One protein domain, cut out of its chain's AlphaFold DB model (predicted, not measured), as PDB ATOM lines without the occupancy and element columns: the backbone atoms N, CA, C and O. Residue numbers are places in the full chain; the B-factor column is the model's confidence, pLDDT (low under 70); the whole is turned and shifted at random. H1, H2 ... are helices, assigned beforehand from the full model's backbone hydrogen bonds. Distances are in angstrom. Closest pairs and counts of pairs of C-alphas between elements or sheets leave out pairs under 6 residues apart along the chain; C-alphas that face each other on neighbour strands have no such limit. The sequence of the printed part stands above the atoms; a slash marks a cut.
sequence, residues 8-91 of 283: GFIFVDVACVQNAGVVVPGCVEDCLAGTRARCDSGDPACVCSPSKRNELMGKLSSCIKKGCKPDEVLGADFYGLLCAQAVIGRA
ATOM      1  N   GLY A   8     -16.556 -39.278 -38.741       40.75
ATOM      2  CA  GLY A   8     -17.581 -38.276 -38.472       40.75
ATOM      3  C   GLY A   8     -18.783 -38.464 -39.392       40.75
ATOM      4  O   GLY A   8     -19.128 -37.577 -40.163       40.75
ATOM      5  N   PHE A   9     -19.404 -39.640 -39.364       46.12
ATOM      6  CA  PHE A   9     -20.725 -39.803 -39.936       46.12
ATOM      7  C   PHE A   9     -21.702 -39.134 -38.984       46.12
ATOM      8  O   PHE A   9     -21.836 -39.549 -37.835       46.12
ATOM      9  N   ILE A  10     -22.392 -38.108 -39.478       49.41
ATOM     10  CA  ILE A  10     -23.659 -37.715 -38.885       49.41
ATOM     11  C   ILE A  10     -24.596 -38.894 -39.139       49.41
ATOM     12  O   ILE A  10     -25.217 -39.006 -40.195       49.41
ATOM     13  N   PHE A  11     -24.687 -39.801 -38.169       50.03
ATOM     14  CA  PHE A  11     -26.013 -40.270 -37.823       50.03
ATOM     15  C   PHE A  11     -26.757 -38.994 -37.456       50.03
ATOM     16  O   PHE A  11     -26.235 -38.210 -36.663       50.03
ATOM     17  N   VAL A  12     -27.881 -38.705 -38.118       54.09
ATOM     18  CA  VAL A  12     -28.828 -37.729 -37.572       54.09
ATOM     19  C   VAL A  12     -29.166 -38.329 -36.228       54.09
ATOM     20  O   VAL A  12     -29.882 -39.325 -36.168       54.09
ATOM     21  N   ASP A  13     -28.435 -37.873 -35.214       54.00
ATOM     22  CA  ASP A  13     -28.324 -38.610 -33.977       54.00
ATOM     23  C   ASP A  13     -29.746 -38.654 -33.463       54.00
ATOM     24  O   ASP A  13     -30.415 -37.618 -33.400       54.00
ATOM     25  N   VAL A  14     -30.250 -39.851 -33.201       56.19
ATOM     26  CA  VAL A  14     -31.599 -40.041 -32.675       56.19
ATOM     27  C   VAL A  14     -31.801 -39.119 -31.461       56.19
ATOM     28  O   VAL A  14     -32.884 -38.585 -31.253       56.19
ATOM     29  N   ALA A  15     -30.721 -38.799 -30.741       54.84
ATOM     30  CA  ALA A  15     -30.666 -37.774 -29.704       54.84
ATOM     31  C   ALA A  15     -31.129 -36.363 -30.141       54.84
ATOM     32  O   ALA A  15     -31.800 -35.675 -29.377       54.84
ATOM     33  N   CYS A  16     -30.804 -35.909 -31.353       60.28
ATOM     34  CA  CYS A  16     -31.223 -34.609 -31.890       60.28
ATOM     35  C   CYS A  16     -32.736 -34.580 -32.167       60.28
ATOM     36  O   CYS A  16     -33.417 -33.599 -31.875       60.28
ATOM     37  N   VAL A  17     -33.265 -35.701 -32.661       60.75
ATOM     38  CA  VAL A  17     -34.696 -35.932 -32.891       60.75
ATOM     39  C   VAL A  17     -35.468 -36.026 -31.570       60.75
ATOM     40  O   VAL A  17     -36.497 -35.373 -31.409       60.75
ATOM     41  N   GLN A  18     -34.928 -36.754 -30.592       60.72
ATOM     42  CA  GLN A  18     -35.518 -36.876 -29.259       60.72
ATOM     43  C   GLN A  18     -35.501 -35.545 -28.494       60.72
ATOM     44  O   GLN A  18     -36.472 -35.228 -27.809       60.72
ATOM     45  N   ASN A  19     -34.467 -34.714 -28.666       64.44
ATOM     46  CA  ASN A  19     -34.430 -33.367 -28.085       64.44
ATOM     47  C   ASN A  19     -35.507 -32.434 -28.656       64.44
ATOM     48  O   ASN A  19     -35.938 -31.515 -27.963       64.44
ATOM     49  N   ALA A  20     -35.979 -32.674 -29.883       65.56
ATOM     50  CA  ALA A  20     -37.111 -31.941 -30.446       65.56
ATOM     51  C   ALA A  20     -38.469 -32.395 -29.868       65.56
ATOM     52  O   ALA A  20     -39.501 -31.837 -30.237       65.56
ATOM     53  N   GLY A  21     -38.483 -33.387 -28.966       69.50
ATOM     54  CA  GLY A  21     -39.693 -33.908 -28.331       69.50
ATOM     55  C   GLY A  21     -40.592 -34.694 -29.282       69.50
ATOM     56  O   GLY A  21     -41.755 -34.935 -28.960       69.50
ATOM     57  N   VAL A  22     -40.082 -35.078 -30.453       72.94
ATOM     58  CA  VAL A  22     -40.860 -35.840 -31.422       72.94
ATOM     59  C   VAL A  22     -40.534 -37.312 -31.274       72.94
ATOM     60  O   VAL A  22     -39.397 -37.746 -31.454       72.94
ATOM     61  N   VAL A  23     -41.565 -38.078 -30.941       75.56
ATOM     62  CA  VAL A  23     -41.502 -39.533 -30.919       75.56
ATOM     63  C   VAL A  23     -41.536 -40.008 -32.366       75.56
ATOM     64  O   VAL A  23     -42.550 -39.867 -33.049       75.56
ATOM     65  N   VAL A  24     -40.411 -40.532 -32.844       80.38
ATOM     66  CA  VAL A  24     -40.329 -41.156 -34.164       80.38
ATOM     67  C   VAL A  24     -40.671 -42.642 -34.015       80.38
ATOM     68  O   VAL A  24     -40.114 -43.295 -33.133       80.38
ATOM     69  N   PRO A  25     -41.588 -43.191 -34.831       85.19
ATOM     70  CA  PRO A  25     -41.861 -44.624 -34.836       85.19
ATOM     71  C   PRO A  25     -40.585 -45.406 -35.169       85.19
ATOM     72  O   PRO A  25     -39.841 -45.008 -36.066       85.19
ATOM     73  N   GLY A  26     -40.353 -46.544 -34.511       87.25
ATOM     74  CA  GLY A  26     -39.114 -47.319 -34.691       87.25
ATOM     75  C   GLY A  26     -38.832 -47.716 -36.150       87.25
ATOM     76  O   GLY A  26     -37.687 -47.696 -36.589       87.25
ATOM     77  N   CYS A  27     -39.870 -47.966 -36.958       90.69
ATOM     78  CA  CYS A  27     -39.701 -48.281 -38.382       90.69
ATOM     79  C   CYS A  27     -39.093 -47.108 -39.185       90.69
ATOM     80  O   CYS A  27     -38.355 -47.311 -40.153       90.69
ATOM     81  N   VAL A  28     -39.373 -45.865 -38.775       88.56
ATOM     82  CA  VAL A  28     -38.831 -44.655 -39.400       88.56
ATOM     83  C   VAL A  28     -37.386 -44.427 -38.954       88.56
ATOM     84  O   VAL A  28     -36.585 -43.972 -39.770       88.56
ATOM     85  N   GLU A  29     -37.019 -44.789 -37.719       85.25
ATOM     86  CA  GLU A  29     -35.619 -44.772 -37.260       85.25
ATOM     87  C   GLU A  29     -34.736 -45.704 -38.091       85.25
ATOM     88  O   GLU A  29     -33.683 -45.275 -38.568       85.25
ATOM     89  N   ASP A  30     -35.185 -46.936 -38.343       88.06
ATOM     90  CA  ASP A  30     -34.451 -47.887 -39.186       88.06
ATOM     91  C   ASP A  30     -34.276 -47.352 -40.615       88.06
ATOM     92  O   ASP A  30     -33.193 -47.432 -41.210       88.06
ATOM     93  N   CYS A  31     -35.324 -46.725 -41.157       90.62
ATOM     94  CA  CYS A  31     -35.256 -46.074 -42.458       90.62
ATOM     95  C   CYS A  31     -34.289 -44.883 -42.473       90.62
ATOM     96  O   CYS A  31     -33.481 -44.773 -43.398       90.62
ATOM     97  N   LEU A  32     -34.319 -44.026 -41.450       87.06
ATOM     98  CA  LEU A  32     -33.409 -42.888 -41.312       87.06
ATOM     99  C   LEU A  32     -31.951 -43.344 -41.196       87.06
ATOM    100  O   LEU A  32     -31.081 -42.782 -41.868       87.06
ATOM    101  N   ALA A  33     -31.689 -44.397 -40.419       84.06
ATOM    102  CA  ALA A  33     -30.364 -44.992 -40.266       84.06
ATOM    103  C   ALA A  33     -29.828 -45.571 -41.591       84.06
ATOM    104  O   ALA A  33     -28.623 -45.501 -41.869       84.06
ATOM    105  N   GLY A  34     -30.717 -46.105 -42.435       85.12
ATOM    106  CA  GLY A  34     -30.386 -46.589 -43.776       85.12
ATOM    107  C   GLY A  34     -30.165 -45.470 -44.802       85.12
ATOM    108  O   GLY A  34     -29.342 -45.608 -45.717       85.12
ATOM    109  N   THR A  35     -30.859 -44.339 -44.665       83.38
ATOM    110  CA  THR A  35     -30.752 -43.220 -45.607       83.38
ATOM    111  C   THR A  35     -29.559 -42.320 -45.298       83.38
ATOM    112  O   THR A  35     -29.639 -41.360 -44.541       83.38
ATOM    113  N   ARG A  36     -28.424 -42.586 -45.950       78.00
ATOM    114  CA  ARG A  36     -27.250 -41.706 -45.870       78.00
ATOM    115  C   ARG A  36     -27.384 -40.526 -46.830       78.00
ATOM    116  O   ARG A  36     -27.272 -40.699 -48.048       78.00
ATOM    117  N   ALA A  37     -27.553 -39.319 -46.292       77.00
ATOM    118  CA  ALA A  37     -27.265 -38.103 -47.041       77.00
ATOM    119  C   ALA A  37     -25.744 -37.997 -47.231       77.00
ATOM    120  O   ALA A  37     -24.980 -38.090 -46.270       77.00
ATOM    121  N   ARG A  38     -25.281 -37.807 -48.471       81.00
ATOM    122  CA  ARG A  38     -23.885 -37.420 -48.731       81.00
ATOM    123  C   ARG A  38     -23.712 -35.944 -48.377       81.00
ATOM    124  O   ARG A  38     -23.708 -35.100 -49.268       81.00
ATOM    125  N   CYS A  39     -23.652 -35.658 -47.086       81.75
ATOM    126  CA  CYS A  39     -23.245 -34.369 -46.555       81.75
ATOM    127  C   CYS A  39     -21.895 -34.553 -45.874       81.75
ATOM    128  O   CYS A  39     -21.727 -35.491 -45.091       81.75
ATOM    129  N   ASP A  40     -20.935 -33.690 -46.205       76.75
ATOM    130  CA  ASP A  40     -19.658 -33.676 -45.508       76.75
ATOM    131  C   ASP A  40     -19.910 -33.376 -44.025       76.75
ATOM    132  O   ASP A  40     -20.712 -32.518 -43.652       76.75
ATOM    133  N   SER A  41     -19.283 -34.205 -43.198       60.72
ATOM    134  CA  SER A  41     -19.431 -34.321 -41.751       60.72
ATOM    135  C   SER A  41     -19.672 -32.985 -41.046       60.72
ATOM    136  O   SER A  41     -18.748 -32.184 -40.919       60.72
ATOM    137  N   GLY A  42     -20.882 -32.763 -40.533       65.06
ATOM    138  CA  GLY A  42     -21.130 -31.681 -39.577       65.06
ATOM    139  C   GLY A  42     -22.228 -30.692 -39.939       65.06
ATOM    140  O   GLY A  42     -22.732 -30.047 -39.027       65.06
ATOM    141  N   ASP A  43     -22.591 -30.528 -41.217       81.06
ATOM    142  CA  ASP A  43     -23.444 -29.396 -41.604       81.06
ATOM    143  C   ASP A  43     -24.938 -29.766 -41.697       81.06
ATOM    144  O   ASP A  43     -25.373 -30.321 -42.715       81.06
ATOM    145  N   PRO A  44     -25.769 -29.427 -40.689       78.00
ATOM    146  CA  PRO A  44     -27.205 -29.667 -40.771       78.00
ATOM    147  C   PRO A  44     -27.863 -28.831 -41.883       78.00
ATOM    148  O   PRO A  44     -28.899 -29.227 -42.414       78.00
ATOM    149  N   ALA A  45     -27.244 -27.730 -42.330       83.00
ATOM    150  CA  ALA A  45     -27.746 -26.961 -43.464       83.00
ATOM    151  C   ALA A  45     -27.615 -27.725 -44.791       83.00
ATOM    152  O   ALA A  45     -28.454 -27.546 -45.673       83.00
ATOM    153  N   CYS A  46     -26.630 -28.624 -44.931       88.44
ATOM    154  CA  CYS A  46     -26.528 -29.485 -46.113       88.44
ATOM    155  C   CYS A  46     -27.734 -30.431 -46.215       88.44
ATOM    156  O   CYS A  46     -28.324 -30.573 -47.287       88.44
ATOM    157  N   VAL A  47     -28.144 -31.016 -45.086       85.00
ATOM    158  CA  VAL A  47     -29.316 -31.903 -44.984       85.00
ATOM    159  C   VAL A  47     -30.622 -31.141 -45.257       85.00
ATOM    160  O   VAL A  47     -31.578 -31.709 -45.792       85.00
ATOM    161  N   CYS A  48     -30.637 -29.842 -44.951       89.88
ATOM    162  CA  CYS A  48     -31.781 -28.954 -45.151       89.88
ATOM    163  C   CYS A  48     -31.833 -28.253 -46.509       89.88
ATOM    164  O   CYS A  48     -32.863 -27.650 -46.836       89.88
ATOM    165  N   SER A  49     -30.780 -28.367 -47.320       91.81
ATOM    166  CA  SER A  49     -30.769 -27.842 -48.682       91.81
ATOM    167  C   SER A  49     -31.892 -28.489 -49.508       91.81
ATOM    168  O   SER A  49     -32.049 -29.712 -49.460       91.81
ATOM    169  N   PRO A  50     -32.693 -27.715 -50.264       89.06
ATOM    170  CA  PRO A  50     -33.872 -28.229 -50.968       89.06
ATOM    171  C   PRO A  50     -33.544 -29.375 -51.936       89.06
ATOM    172  O   PRO A  50     -34.298 -30.341 -52.032       89.06
ATOM    173  N   SER A  51     -32.379 -29.332 -52.586       90.12
ATOM    174  CA  SER A  51     -31.917 -30.394 -53.487       90.12
ATOM    175  C   SER A  51     -31.639 -31.712 -52.753       90.12
ATOM    176  O   SER A  51     -32.017 -32.780 -53.235       90.12
ATOM    177  N   LYS A  52     -31.034 -31.654 -51.561       89.38
ATOM    178  CA  LYS A  52     -30.751 -32.841 -50.736       89.38
ATOM    179  C   LYS A  52     -31.973 -33.354 -49.991       89.38
ATOM    180  O   LYS A  52     -32.138 -34.566 -49.866       89.38
ATOM    181  N   ARG A  53     -32.854 -32.448 -49.578       87.81
ATOM    182  CA  ARG A  53     -34.144 -32.764 -48.966       87.81
ATOM    183  C   ARG A  53     -34.987 -33.652 -49.873       87.81
ATOM    184  O   ARG A  53     -35.456 -34.688 -49.421       87.81
ATOM    185  N   ASN A  54     -35.134 -33.293 -51.147       89.19
ATOM    186  CA  ASN A  54     -35.943 -34.071 -52.089       89.19
ATOM    187  C   ASN A  54     -35.351 -35.468 -52.339       89.19
ATOM    188  O   ASN A  54     -36.085 -36.455 -52.375       89.19
ATOM    189  N   GLU A  55     -34.020 -35.573 -52.444       90.88
ATOM    190  CA  GLU A  55     -33.328 -36.860 -52.596       90.88
ATOM    191  C   GLU A  55     -33.540 -37.763 -51.368       90.88
ATOM    192  O   GLU A  55     -33.825 -38.959 -51.504       90.88
ATOM    193  N   LEU A  56     -33.422 -37.190 -50.166       88.50
ATOM    194  CA  LEU A  56     -33.616 -37.929 -48.926       88.50
ATOM    195  C   LEU A  56     -35.080 -38.334 -48.743       88.50
ATOM    196  O   LEU A  56     -35.337 -39.499 -48.463       88.50
ATOM    197  N   MET A  57     -36.030 -37.426 -48.975       88.12
ATOM    198  CA  MET A  57     -37.466 -37.717 -48.898       88.12
ATOM    199  C   MET A  57     -37.890 -38.793 -49.898       88.12
ATOM    200  O   MET A  57     -38.701 -39.657 -49.566       88.12
ATOM    201  N   GLY A  58     -37.301 -38.814 -51.097       91.69
ATOM    202  CA  GLY A  58     -37.533 -39.884 -52.066       91.69
ATOM    203  C   GLY A  58     -37.130 -41.257 -51.516       91.69
ATOM    204  O   GLY A  58     -37.924 -42.200 -51.545       91.69
ATOM    205  N   LYS A  59     -35.923 -41.362 -50.949       92.44
ATOM    206  CA  LYS A  59     -35.417 -42.608 -50.347       92.44
ATOM    207  C   LYS A  59     -36.187 -42.996 -49.086       92.44
ATOM    208  O   LYS A  59     -36.525 -44.167 -48.923       92.44
ATOM    209  N   LEU A  60     -36.494 -42.021 -48.236       90.00
ATOM    210  CA  LEU A  60     -37.217 -42.230 -46.991       90.00
ATOM    211  C   LEU A  60     -38.648 -42.691 -47.270       90.00
ATOM    212  O   LEU A  60     -39.066 -43.695 -46.711       90.00
ATOM    213  N   SER A  61     -39.362 -42.062 -48.212       91.19
ATOM    214  CA  SER A  61     -40.718 -42.495 -48.583       91.19
ATOM    215  C   SER A  61     -40.735 -43.910 -49.170       91.19
ATOM    216  O   SER A  61     -41.638 -44.686 -48.871       91.19
ATOM    217  N   SER A  62     -39.721 -44.277 -49.962       94.00
ATOM    218  CA  SER A  62     -39.584 -45.630 -50.512       94.00
ATOM    219  C   SER A  62     -39.313 -46.662 -49.414       94.00
ATOM    220  O   SER A  62     -39.853 -47.765 -49.458       94.00
ATOM    221  N   CYS A  63     -38.517 -46.293 -48.408       93.75
ATOM    222  CA  CYS A  63     -38.255 -47.138 -47.250       93.75
ATOM    223  C   CYS A  63     -39.502 -47.300 -46.368       93.75
ATOM    224  O   CYS A  63     -39.901 -48.427 -46.086       93.75
ATOM    225  N   ILE A  64     -40.178 -46.198 -46.034       92.50
ATOM    226  CA  ILE A  64     -41.411 -46.192 -45.235       92.50
ATOM    227  C   ILE A  64     -42.494 -47.030 -45.922       92.50
ATOM    228  O   ILE A  64     -43.085 -47.890 -45.283       92.50
ATOM    229  N   LYS A  65     -42.695 -46.877 -47.240       93.19
ATOM    230  CA  LYS A  65     -43.667 -47.691 -47.997       93.19
ATOM    231  C   LYS A  65     -43.378 -49.193 -47.964       93.19
ATOM    232  O   LYS A  65     -44.294 -49.980 -48.176       93.19
ATOM    233  N   LYS A  66     -42.118 -49.596 -47.766       94.81
ATOM    234  CA  LYS A  66     -41.713 -51.008 -47.716       94.81
ATOM    235  C   LYS A  66     -41.683 -51.580 -46.300       94.81
ATOM    236  O   LYS A  66     -41.871 -52.782 -46.157       94.81
ATOM    237  N   GLY A  67     -41.384 -50.754 -45.297       90.88
ATOM    238  CA  GLY A  67     -41.075 -51.205 -43.938       90.88
ATOM    239  C   GLY A  67     -42.051 -50.755 -42.850       90.88
ATOM    240  O   GLY A  67     -42.091 -51.388 -41.801       90.88
ATOM    241  N   CYS A  68     -42.840 -49.704 -43.080       93.12
ATOM    242  CA  CYS A  68     -43.775 -49.163 -42.094       93.12
ATOM    243  C   CYS A  68     -45.222 -49.469 -42.483       93.12
ATOM    244  O   CYS A  68     -45.584 -49.439 -43.664       93.12
ATOM    245  N   LYS A  69     -46.073 -49.709 -41.482       92.50
ATOM    246  CA  LYS A  69     -47.517 -49.785 -41.705       92.50
ATOM    247  C   LYS A  69     -48.105 -48.369 -41.841       92.50
ATOM    248  O   LYS A  69     -47.617 -47.445 -41.190       92.50
ATOM    249  N   PRO A  70     -49.128 -48.162 -42.688       84.50
ATOM    250  CA  PRO A  70     -49.670 -46.831 -42.978       84.50
ATOM    251  C   PRO A  70     -50.308 -46.138 -41.763       84.50
ATOM    252  O   PRO A  70     -50.380 -44.914 -41.739       84.50
ATOM    253  N   ASP A  71     -50.735 -46.894 -40.755       85.06
ATOM    254  CA  ASP A  71     -51.294 -46.410 -39.489       85.06
ATOM    255  C   ASP A  71     -50.245 -45.800 -38.542       85.06
ATOM    256  O   ASP A  71     -50.596 -44.997 -37.680       85.06
ATOM    257  N   GLU A  72     -48.958 -46.105 -38.730       78.50
ATOM    258  CA  GLU A  72     -47.865 -45.560 -37.907       78.50
ATOM    259  C   GLU A  72     -47.277 -44.262 -38.482       78.50
ATOM    260  O   GLU A  72     -46.560 -43.531 -37.797       78.50
ATOM    261  N   VAL A  73     -47.594 -43.945 -39.740       75.88
ATOM    262  CA  VAL A  73     -47.072 -42.776 -40.454       75.88
ATOM    263  C   VAL A  73     -48.096 -41.648 -40.374       75.88
ATOM    264  O   VAL A  73     -48.667 -41.216 -41.374       75.88
ATOM    265  N   LEU A  74     -48.356 -41.157 -39.162       67.12
ATOM    266  CA  LEU A  74     -49.061 -39.885 -39.007       67.12
ATOM    267  C   LEU A  74     -48.205 -38.805 -39.675       67.12
ATOM    268  O   LEU A  74     -47.046 -38.617 -39.305       67.12
ATOM    269  N   GLY A  75     -48.773 -38.165 -40.701       58.84
ATOM    270  CA  GLY A  75     -48.135 -37.203 -41.601       58.84
ATOM    271  C   GLY A  75     -47.677 -35.931 -40.898       58.84
ATOM    272  O   GLY A  75     -48.217 -34.855 -41.122       58.84
ATOM    273  N   ALA A  76     -46.691 -36.058 -40.022       53.06
ATOM    274  CA  ALA A  76     -46.015 -34.942 -39.411       53.06
ATOM    275  C   ALA A  76     -44.906 -34.476 -40.356       53.06
ATOM    276  O   ALA A  76     -44.066 -35.272 -40.787       53.06
ATOM    277  N   ASP A  77     -44.867 -33.169 -40.615       69.44
ATOM    278  CA  ASP A  77     -43.764 -32.450 -41.262       69.44
ATOM    279  C   ASP A  77     -42.510 -32.442 -40.372       69.44
ATOM    280  O   ASP A  77     -41.944 -31.403 -40.019       69.44
ATOM    281  N   PHE A  78     -42.053 -33.629 -39.983       75.44
ATOM    282  CA  PHE A  78     -40.951 -33.813 -39.054       75.44
ATOM    283  C   PHE A  78     -39.664 -33.178 -39.587       75.44
ATOM    284  O   PHE A  78     -38.887 -32.553 -38.866       75.44
ATOM    285  N   TYR A  79     -39.502 -33.253 -40.903       79.38
ATOM    286  CA  TYR A  79     -38.378 -32.672 -41.612       79.38
ATOM    287  C   TYR A  79     -38.396 -31.138 -41.625       79.38
ATOM    288  O   TYR A  79     -37.339 -30.507 -41.577       79.38
ATOM    289  N   GLY A  80     -39.588 -30.534 -41.673       82.12
ATOM    290  CA  GLY A  80     -39.746 -29.084 -41.577       82.12
ATOM    291  C   GLY A  80     -39.276 -28.573 -40.219       82.12
ATOM    292  O   GLY A  80     -38.497 -27.622 -40.154       82.12
ATOM    293  N   LEU A  81     -39.659 -29.273 -39.148       78.56
ATOM    294  CA  LEU A  81     -39.270 -28.933 -37.780       78.56
ATOM    295  C   LEU A  81     -37.763 -29.104 -37.537       78.56
ATOM    296  O   LEU A  81     -37.121 -28.207 -36.991       78.56
ATOM    297  N   LEU A  82     -37.185 -30.219 -37.999       79.56
ATOM    298  CA  LEU A  82     -35.741 -30.479 -37.945       79.56
ATOM    299  C   LEU A  82     -34.939 -29.368 -38.625       79.56
ATOM    300  O   LEU A  82     -33.962 -28.867 -38.066       79.56
ATOM    301  N   CYS A  83     -35.369 -28.953 -39.816       84.81
ATOM    302  CA  CYS A  83     -34.674 -27.908 -40.552       84.81
ATOM    303  C   CYS A  83     -34.885 -26.511 -39.976       84.81
ATOM    304  O   CYS A  83     -33.946 -25.717 -39.993       84.81
ATOM    305  N   ALA A  84     -36.056 -26.217 -39.413       82.25
ATOM    306  CA  ALA A  84     -36.277 -24.970 -38.689       82.25
ATOM    307  C   ALA A  84     -35.347 -24.862 -37.465       82.25
ATOM    308  O   ALA A  84     -34.680 -23.845 -37.286       82.25
ATOM    309  N   GLN A  85     -35.220 -25.933 -36.673       77.94
ATOM    310  CA  GLN A  85     -34.344 -25.964 -35.493       77.94
ATOM    311  C   GLN A  85     -32.855 -25.856 -35.854       77.94
ATOM    312  O   GLN A  85     -32.105 -25.132 -35.197       77.94
ATOM    313  N   ALA A  86     -32.429 -26.518 -36.933       75.00
ATOM    314  CA  ALA A  86     -31.054 -26.440 -37.422       75.00
ATOM    315  C   ALA A  86     -30.633 -25.017 -37.831       75.00
ATOM    316  O   ALA A  86     -29.462 -24.654 -37.690       75.00
ATOM    317  N   VAL A  87     -31.572 -24.214 -38.341       75.31
ATOM    318  CA  VAL A  87     -31.321 -22.812 -38.703       75.31
ATOM    319  C   VAL A  87     -31.191 -21.942 -37.449       75.31
ATOM    320  O   VAL A  87     -30.288 -21.108 -37.389       75.31
ATOM    321  N   ILE A  88     -32.028 -22.174 -36.432       73.12
ATOM    322  CA  ILE A  88     -32.026 -21.392 -35.184       73.12
ATOM    323  C   ILE A  88     -30.728 -21.618 -34.396       73.12
ATOM    324  O   ILE A  88     -30.075 -20.651 -34.014       73.12
ATOM    325  N   GLY A  89     -30.269 -22.867 -34.255       62.19
ATOM    326  CA  GLY A  89     -29.050 -23.184 -33.492       62.19
ATOM    327  C   GLY A  89     -27.748 -22.582 -34.050       62.19
ATOM    328  O   GLY A  89     -26.732 -22.553 -33.356       62.19
ATOM    329  N   ARG A  90     -27.749 -22.077 -35.292       57.16
ATOM    330  CA  ARG A  90     -26.601 -21.362 -35.879       57.16
ATOM    331  C   ARG A  90     -26.562 -19.875 -35.531       57.16
ATOM    332  O   ARG A  90     -25.474 -19.299 -35.590       57.16
ATOM    333  N   ALA A  91     -27.695 -19.261 -35.189       55.16
ATOM    334  CA  ALA A  91     -27.740 -17.842 -34.844       55.16
ATOM    335  C   ALA A  91     -26.986 -17.562 -33.531       55.16
ATOM    336  O   ALA A  91     -26.231 -16.595 -33.452       55.16
TER     337      ALA A  91
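This is residues 8 to 91 of the 283 residues of the protein "CFEM domain-containing protein" of Fusarium kuroshium (UniProt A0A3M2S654). The two long helices, H4 and H5, and the link of residues 68 to 77 between them make an open U, with short H3 bridging from the beginning of H4 to H5 across the U's open end. H1 and H2 lie over one side of this U, H2 packing on the last part of H4 and H1 near H5. The printed part has 84 residues with five named helices, in the order H1, H2, H3, H4, H5, and no named strand; the class is all helix. It is compact, with a radius of gyration of the C-alphas of 12.5 A, and spans 37 by 25 by 22 A.

Start at H1, residues 14 to 19, which touches no helix. It is close to but not clearly touching H2, residues 26 to 34: look at the closest C-alphas, Val 14 and Glu 29, 7.7 A apart. H1 is also close to but not clearly touching H5, residues 78 to 91, with the C-alphas of Val 17 and Leu 82 closest at 7.5 A; their lines are about perpendicular, only just, at 73 degrees. H2 touches H4, residues 50 to 67, which meets it with residues 60 to 67 alone; the closest C-alphas, Cys 31 and Cys 63, are 5.8 A apart, and the two run opposite ways at a steep tilt of 51 degrees. Next find H3, residues 44 to 48: H5 touches it with residues 83 to 87 alone, and the closest C-alphas of the two, those of Cys 48 and Cys 83, are 5.5 A apart. H3 and H4 are close but not clearly touching, with Val 47 and Arg 53 closest, their C-alphas 6.3 A apart. H4 and H5 are apart, only just, with a closest distance of 8.5 A. In H1, H2 and H3 every O i to N i+4 pair is within hydrogen-bond range; in H4 13 of 14 are, and in H5 8 of 10.

Find C-alpha 14 at (-31.599, -40.041, -32.675), where H1 begins; it runs to residue 19. H2 runs from residue 26 to 34 over 12.6 A, and H3 from 44 to 48. H4, the longest helix by residues, begins at C-alpha 50 at (-33.872, -28.229, -50.968) and is 25.1 A long, to residue 67. H5 is 21.2 A long, from residue 78 to C-alpha 91 at (-27.740, -17.842, -34.844).

The two C-alphas farthest apart, Lys 66 and Ala 91, are 38.2 A apart. The printed part has no cut; the link from H3 to H4 is tight, the other three are short, and no link is long. The mean pLDDT of the printed part is 77.6; look for values under 70 at residues 8 to 21, 41 to 42, 74 to 77 and 89 to 91.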